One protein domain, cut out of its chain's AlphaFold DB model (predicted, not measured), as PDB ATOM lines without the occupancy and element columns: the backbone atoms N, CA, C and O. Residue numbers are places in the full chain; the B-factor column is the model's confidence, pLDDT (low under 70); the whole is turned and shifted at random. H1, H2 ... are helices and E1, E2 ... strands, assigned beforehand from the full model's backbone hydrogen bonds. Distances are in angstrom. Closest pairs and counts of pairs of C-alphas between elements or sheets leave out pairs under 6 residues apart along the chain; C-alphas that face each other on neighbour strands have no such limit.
ATOM      1  N   GLN A   4      12.955  -6.989 -25.549       91.94
ATOM      2  CA  GLN A   4      13.525  -8.082 -26.329       91.94
ATOM      3  C   GLN A   4      12.422  -9.088 -26.634       91.94
ATOM      4  O   GLN A   4      11.547  -9.336 -25.806       91.94
ATOM      5  N   VAL A   5      12.480  -9.656 -27.826       93.50
ATOM      6  CA  VAL A   5      11.608 -10.729 -28.286       93.50
ATOM      7  C   VAL A   5      12.440 -11.985 -28.497       93.50
ATOM      8  O   VAL A   5      13.581 -11.907 -28.953       93.50
ATOM      9  N   ALA A   6      11.858 -13.128 -28.160       94.81
ATOM     10  CA  ALA A   6      12.408 -14.448 -28.427       94.81
ATOM     11  C   ALA A   6      11.504 -15.157 -29.434       94.81
ATOM     12  O   ALA A   6      10.282 -15.018 -29.347       94.81
ATOM     13  N   ILE A   7      12.085 -15.927 -30.351       96.19
ATOM     14  CA  ILE A   7      11.314 -16.912 -31.113       96.19
ATOM     15  C   ILE A   7      11.423 -18.260 -30.411       96.19
ATOM     16  O   ILE A   7      12.525 -18.757 -30.171       96.19
ATOM     17  N   ILE A   8      10.268 -18.826 -30.066       96.69
ATOM     18  CA  ILE A   8      10.139 -20.072 -29.313       96.69
ATOM     19  C   ILE A   8       9.289 -21.029 -30.139       96.69
ATOM     20  O   ILE A   8       8.282 -20.627 -30.711       96.69
ATOM     21  N   CYS A   9       9.696 -22.292 -30.203       96.94
ATOM     22  CA  CYS A   9       8.928 -23.330 -30.867       96.94
ATOM     23  C   CYS A   9       7.632 -23.612 -30.103       96.94
ATOM     24  O   CYS A   9       7.684 -24.063 -28.957       96.94
ATOM     25  N   ASP A  10       6.485 -23.461 -30.760       97.00
ATOM     26  CA  ASP A  10       5.173 -23.699 -30.143       97.00
ATOM     27  C   ASP A  10       4.935 -25.175 -29.769       97.00
ATOM     28  O   ASP A  10       4.078 -25.485 -28.946       97.00
ATOM     29  N   TYR A  11       5.706 -26.104 -30.349       95.44
ATOM     30  CA  TYR A  11       5.534 -27.546 -30.131       95.44
ATOM     31  C   TYR A  11       6.386 -28.098 -28.981       95.44
ATOM     32  O   TYR A  11       5.949 -29.013 -28.286       95.44
ATOM     33  N   CYS A  12       7.615 -27.605 -28.801       96.81
ATOM     34  CA  CYS A  12       8.560 -28.171 -27.828       96.81
ATOM     35  C   CYS A  12       9.242 -27.144 -26.919       96.81
ATOM     36  O   CYS A  12      10.004 -27.543 -26.041       96.81
ATOM     37  N   GLY A  13       9.005 -25.847 -27.122       96.88
ATOM     38  CA  GLY A  13       9.636 -24.787 -26.335       96.88
ATOM     39  C   GLY A  13      11.110 -24.534 -26.664       96.88
ATOM     40  O   GLY A  13      11.758 -23.780 -25.942       96.88
ATOM     41  N   ASP A  14      11.651 -25.147 -27.725       96.31
ATOM     42  CA  ASP A  14      13.008 -24.861 -28.204       96.31
ATOM     43  C   ASP A  14      13.160 -23.372 -28.528       96.31
ATOM     44  O   ASP A  14      12.236 -22.752 -29.061       96.31
ATOM     45  N   ILE A  15      14.313 -22.798 -28.198       95.38
ATOM     46  CA  ILE A  15      14.556 -21.366 -28.350       95.38
ATOM     47  C   ILE A  15      15.439 -21.148 -29.574       95.38
ATOM     48  O   ILE A  15      16.581 -21.601 -29.610       95.38
ATOM     49  N   GLY A  16      14.905 -20.439 -30.568       93.31
ATOM     50  CA  GLY A  16      15.626 -20.138 -31.801       93.31
ATOM     51  C   GLY A  16      16.613 -18.995 -31.620       93.31
ATOM     52  O   GLY A  16      17.822 -19.179 -31.750       93.31
ATOM     53  N   ASP A  17      16.094 -17.797 -31.348       94.25
ATOM     54  CA  ASP A  17      16.914 -16.591 -31.257       94.25
ATOM     55  C   ASP A  17      16.217 -15.463 -30.482       94.25
ATOM     56  O   ASP A  17      15.001 -15.494 -30.274       94.25
ATOM     57  N   PHE A  18      16.992 -14.445 -30.103       94.12
ATOM     58  CA  PHE A  18      16.556 -13.270 -29.353       94.12
ATOM     59  C   PHE A  18      16.964 -11.978 -30.064       94.12
ATOM     60  O   PHE A  18      18.016 -11.892 -30.698       94.12
ATOM     61  N   GLY A  19      16.148 -10.934 -29.949       92.88
ATOM     62  CA  GLY A  19      16.464  -9.638 -30.545       92.88
ATOM     63  C   GLY A  19      15.377  -8.602 -30.337       92.88
ATOM     64  O   GLY A  19      14.542  -8.726 -29.448       92.88
ATOM     65  N   THR A  20      15.396  -7.550 -31.147       91.81
ATOM     66  CA  THR A  20      14.481  -6.408 -31.013       91.81
ATOM     67  C   THR A  20      13.240  -6.514 -31.898       91.81
ATOM     68  O   THR A  20      12.235  -5.876 -31.599       91.81
ATOM     69  N   ALA A  21      13.280  -7.321 -32.965       92.06
ATOM     70  CA  ALA A  21      12.185  -7.460 -33.923       92.06
ATOM     71  C   ALA A  21      12.021  -8.910 -34.404       92.06
ATOM     72  O   ALA A  21      12.936  -9.503 -34.968       92.06
ATOM     73  N   ALA A  22      10.825  -9.474 -34.227       91.38
ATOM     74  CA  ALA A  22      10.548 -10.877 -34.547       91.38
ATOM     75  C   ALA A  22      10.704 -11.202 -36.044       91.38
ATOM     76  O   ALA A  22      11.124 -12.301 -36.393       91.38
ATOM     77  N   GLN A  23      10.383 -10.257 -36.935       91.25
ATOM     78  CA  GLN A  23      10.513 -10.464 -38.382       91.25
ATOM     79  C   GLN A  23      11.976 -10.621 -38.814       91.25
ATOM     80  O   GLN A  23      12.279 -11.537 -39.577       91.25
ATOM     81  N   ASP A  24      12.880  -9.811 -38.261       92.56
ATOM     82  CA  ASP A  24      14.317  -9.900 -38.547       92.56
ATOM     83  C   ASP A  24      14.904 -11.220 -38.036       92.56
ATOM     84  O   ASP A  24      15.713 -11.852 -38.714       92.56
ATOM     85  N   LEU A  25      14.452 -11.675 -36.859       93.44
ATOM     86  CA  LEU A  25      14.815 -12.990 -36.330       93.44
ATOM     87  C   LEU A  25      14.358 -14.109 -37.274       93.44
ATOM     88  O   LEU A  25      15.160 -14.959 -37.654       93.44
ATOM     89  N   ARG A  26      13.098 -14.093 -37.720       92.44
ATOM     90  CA  ARG A  26      12.568 -15.113 -38.643       92.44
ATOM     91  C   ARG A  26      13.281 -15.128 -39.993       92.44
ATOM     92  O   ARG A  26      13.489 -16.205 -40.538       92.44
ATOM     93  N   ALA A  27      13.701 -13.973 -40.505       91.31
ATOM     94  CA  ALA A  27      14.416 -13.884 -41.778       91.31
ATOM     95  C   ALA A  27      15.801 -14.559 -41.755       91.31
ATOM     96  O   ALA A  27      16.274 -15.009 -42.797       91.31
ATOM     97  N   ARG A  28      16.452 -14.646 -40.585       90.88
ATOM     98  CA  ARG A  28      17.798 -15.235 -40.433       90.88
ATOM     99  C   ARG A  28      17.814 -16.668 -39.898       90.88
ATOM    100  O   ARG A  28      18.859 -17.316 -39.928       90.88
ATOM    101  N   MET A  29      16.687 -17.169 -39.395       90.19
ATOM    102  CA  MET A  29      16.602 -18.503 -38.800       90.19
ATOM    103  C   MET A  29      16.385 -19.582 -39.860       90.19
ATOM    104  O   MET A  29      15.267 -19.891 -40.269       90.19
ATOM    105  N   ASN A  30      17.484 -20.206 -40.272       90.38
ATOM    106  CA  ASN A  30      17.450 -21.316 -41.218       90.38
ATOM    107  C   ASN A  30      16.741 -22.546 -40.627       90.38
ATOM    108  O   ASN A  30      16.979 -22.941 -39.487       90.38
ATOM    109  N   GLY A  31      15.885 -23.180 -41.430       91.62
ATOM    110  CA  GLY A  31      15.192 -24.426 -41.078       91.62
ATOM    111  C   GLY A  31      13.968 -24.262 -40.172       91.62
ATOM    112  O   GLY A  31      13.129 -25.165 -40.140       91.62
ATOM    113  N   TRP A  32      13.823 -23.121 -39.494       95.44
ATOM    114  CA  TRP A  32      12.590 -22.758 -38.800       95.44
ATOM    115  C   TRP A  32      11.468 -22.522 -39.807       95.44
ATOM    116  O   TRP A  32      11.695 -22.130 -40.953       95.44
ATOM    117  N   THR A  33      10.238 -22.816 -39.407       94.38
ATOM    118  CA  THR A  33       9.056 -22.568 -40.234       94.38
ATOM    119  C   THR A  33       8.077 -21.723 -39.448       94.38
ATOM    120  O   THR A  33       7.714 -22.085 -38.336       94.38
ATOM    121  N   TRP A  34       7.645 -20.616 -40.048       93.00
ATOM    122  CA  TRP A  34       6.568 -19.793 -39.521       93.00
ATOM    123  C   TRP A  34       5.341 -19.950 -40.413       93.00
ATOM    124  O   TRP A  34       5.372 -19.591 -41.592       93.00
ATOM    125  N   ARG A  35       4.268 -20.537 -39.879       89.75
ATOM    126  CA  ARG A  35       3.039 -20.802 -40.638       89.75
ATOM    127  C   ARG A  35       1.829 -20.662 -39.729       89.75
ATOM    128  O   ARG A  35       1.819 -21.193 -38.630       89.75
ATOM    129  N   ASN A  36       0.795 -19.967 -40.204       91.25
ATOM    130  CA  ASN A  36      -0.457 -19.761 -39.463       91.25
ATOM    131  C   ASN A  36      -0.252 -19.167 -38.055       91.25
ATOM    132  O   ASN A  36      -1.001 -19.475 -37.135       91.25
ATOM    133  N   GLY A  37       0.773 -18.329 -37.885       91.94
ATOM    134  CA  GLY A  37       1.109 -17.732 -36.592       91.94
ATOM    135  C   GLY A  37       1.943 -18.619 -35.663       91.94
ATOM    136  O   GLY A  37       2.320 -18.121 -34.612       91.94
ATOM    137  N   LEU A  38       2.269 -19.855 -36.054       94.25
ATOM    138  CA  LEU A  38       3.084 -20.783 -35.269       94.25
ATOM    139  C   LEU A  38       4.543 -20.768 -35.730       94.25
ATOM    140  O   LEU A  38       4.806 -20.844 -36.935       94.25
ATOM    141  N   ASP A  39       5.471 -20.704 -34.783       95.69
ATOM    142  CA  ASP A  39       6.903 -20.904 -34.977       95.69
ATOM    143  C   ASP A  39       7.255 -22.373 -34.669       95.69
ATOM    144  O   ASP A  39       7.054 -22.884 -33.566       95.69
ATOM    145  N   ILE A  40       7.784 -23.084 -35.666       96.38
ATOM    146  CA  ILE A  40       8.102 -24.516 -35.584       96.38
ATOM    147  C   ILE A  40       9.604 -24.706 -35.799       96.38
ATOM    148  O   ILE A  40      10.143 -24.338 -36.851       96.38
ATOM    149  N   CYS A  41      10.280 -25.315 -34.820       96.69
ATOM    150  CA  CYS A  41      11.706 -25.609 -34.928       96.69
ATOM    151  C   CYS A  41      11.983 -26.729 -35.952       96.69
ATOM    152  O   CYS A  41      11.108 -27.564 -36.224       96.69
ATOM    153  N   PRO A  42      13.213 -26.810 -36.496       95.62
ATOM    154  CA  PRO A  42      13.575 -27.811 -37.499       95.62
ATOM    155  C   PRO A  42      13.282 -29.251 -37.059       95.62
ATOM    156  O   PRO A  42      12.845 -30.071 -37.866       95.62
ATOM    157  N   LEU A  43      13.474 -29.558 -35.771       95.31
ATOM    158  CA  LEU A  43      13.213 -30.889 -35.229       95.31
ATOM    159  C   LEU A  43      11.716 -31.223 -35.234       95.31
ATOM    160  O   LEU A  43      11.328 -32.289 -35.710       95.31
ATOM    161  N   CYS A  44      10.868 -30.312 -34.748       96.00
ATOM    162  CA  CYS A  44       9.421 -30.535 -34.712       96.00
ATOM    163  C   CYS A  44       8.832 -30.655 -36.119       96.00
ATOM    164  O   CYS A  44       7.984 -31.514 -36.343       96.00
ATOM    165  N   LYS A  45       9.359 -29.897 -37.086       93.88
ATOM    166  CA  LYS A  45       8.996 -30.027 -38.503       93.88
ATOM    167  C   LYS A  45       9.279 -31.430 -39.053       93.88
ATOM    168  O   LYS A  45       8.443 -32.015 -39.740       93.88
ATOM    169  N   VAL A  46      10.454 -31.988 -38.750       94.38
ATOM    170  CA  VAL A  46      10.808 -33.359 -39.155       94.38
ATOM    171  C   VAL A  46       9.884 -34.378 -38.484       94.38
ATOM    172  O   VAL A  46       9.389 -35.283 -39.153       94.38
ATOM    173  N   VAL A  47       9.611 -34.221 -37.186       93.88
ATOM    174  CA  VAL A  47       8.708 -35.114 -36.444       93.88
ATOM    175  C   VAL A  47       7.291 -35.084 -37.021       93.88
ATOM    176  O   VAL A  47       6.696 -36.145 -37.197       93.88
ATOM    177  N   GLU A  48       6.765 -33.904 -37.347       89.25
ATOM    178  CA  GLU A  48       5.457 -33.739 -37.989       89.25
ATOM    179  C   GLU A  48       5.416 -34.447 -39.349       89.25
ATOM    180  O   GLU A  48       4.547 -35.285 -39.575       89.25
ATOM    181  N   THR A  49       6.441 -34.254 -40.183       88.38
ATOM    182  CA  THR A  49       6.550 -34.921 -41.494       88.38
ATOM    183  C   THR A  49       6.574 -36.452 -41.358       88.38
ATOM    184  O   THR A  49       5.971 -37.173 -42.152       88.38
ATOM    185  N   ILE A  50       7.279 -36.988 -40.353       90.12
ATOM    186  CA  ILE A  50       7.321 -38.437 -40.089       90.12
ATOM    187  C   ILE A  50       5.951 -38.946 -39.625       90.12
ATOM    188  O   ILE A  50       5.550 -40.047 -40.008       90.12
ATOM    189  N   ARG A  51       5.235 -38.173 -38.800       88.19
ATOM    190  CA  ARG A  51       3.887 -38.527 -38.331       88.19
ATOM    191  C   ARG A  51       2.885 -38.559 -39.479       88.19
ATOM    192  O   ARG A  51       2.131 -39.521 -39.562       88.19
ATOM    193  N   GLU A  52       2.917 -37.569 -40.368       85.75
ATOM    194  CA  GLU A  52       2.059 -37.519 -41.559       85.75
ATOM    195  C   GLU A  52       2.260 -38.755 -42.442       85.75
ATOM    196  O   GLU A  52       1.292 -39.422 -42.794       85.75
ATOM    197  N   ARG A  53       3.519 -39.133 -42.713       82.88
ATOM    198  CA  ARG A  53       3.837 -40.334 -43.507       82.88
ATOM    199  C   ARG A  53       3.315 -41.620 -42.873       82.88
ATOM    200  O   ARG A  53       2.703 -42.430 -43.551       82.88
ATOM    201  N   ARG A  54       3.502 -41.792 -41.560       79.88
ATOM    202  CA  ARG A  54       2.979 -42.974 -40.852       79.88
ATOM    203  C   ARG A  54       1.453 -43.034 -40.870       79.88
ATOM    204  O   ARG A  54       0.887 -44.123 -40.873       79.88
ATOM    205  N   HIS A  55       0.787 -41.884 -40.835       71.88
ATOM    206  CA  HIS A  55      -0.669 -41.832 -40.890       71.88
ATOM    207  C   HIS A  55      -1.202 -42.245 -42.272       71.88
ATOM    208  O   HIS A  55      -2.238 -42.899 -42.340       71.88
ATOM    209  N   ASP A  56      -0.479 -41.916 -43.346       67.69
ATOM    210  CA  ASP A  56      -0.779 -42.365 -44.713       67.69
ATOM    211  C   ASP A  56      -0.622 -43.892 -44.843       67.69
ATOM    212  O   ASP A  56      -1.556 -44.580 -45.249       67.69
ATOM    213  N   ASP A  57       0.481 -44.452 -44.326       62.91
ATOM    214  CA  ASP A  57       0.742 -45.903 -44.347       62.91
ATOM    215  C   ASP A  57      -0.331 -46.730 -43.609       62.91
ATOM    216  O   ASP A  57      -0.582 -47.886 -43.948       62.91
ATOM    217  N   THR A  58      -0.970 -46.156 -42.584       59.84
ATOM    218  CA  THR A  58      -2.020 -46.846 -41.808       59.84
ATOM    219  C   THR A  58      -3.414 -46.684 -42.430       59.84
ATOM    220  O   THR A  58      -4.341 -47.401 -42.054       59.84
TER     221      THR A  58
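What this domain is: This is residues 4 to 58 of the 62 residues of an uncharacterized protein of Actinobacteria bacterium YIM 96077 (UniProt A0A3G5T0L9). Two strand hairpins and the short helix H1 make a small body, from which the long helix H2 sticks out as an arm, residues 49 to 58 standing free. H1 packs over one face of hairpin E1 and E2. The 55 printed residues hold E1, E2, H1, E3, E4, H2 in order: mixed class, two antiparallel two-strand sheets, loose, radius of gyration of the C-alphas 12.9 A, spans 45 by 18 by 18 A.

Where its parts are: E1, residues 5 to 8, begins at C-alpha 5 (11.608, -10.729, -28.286). E2 is residues 15 to 19, H1 22 to 28, E3 33 to 35, E4 38 to 40. H2, residues 42 to 58, 25.0 A long, ends at C-alpha 58 (-2.020, -46.846, -41.808).

How they stand to each other: In hairpin E1 and E2, N 5 and O 19 are 2.8 A apart, within hydrogen-bond range; in hairpin E3 and E4, N 38 and O 35, 2.9 A. The closest C-alphas of E1 and H1, Val 5 and Ala 22, are 6.4 A apart; those of E1 and E4, Ile 8 and Asp 39, 6.6 A. H1 and H2 are apart. In both helices every O i to N i+4 pair is within range.

The domain as a whole: The C-alphas of Thr 20 and Thr 58, the farthest apart, are 45.0 A apart. The printed part has no cut and no long link. Residues 56 to 58 have pLDDT under 70.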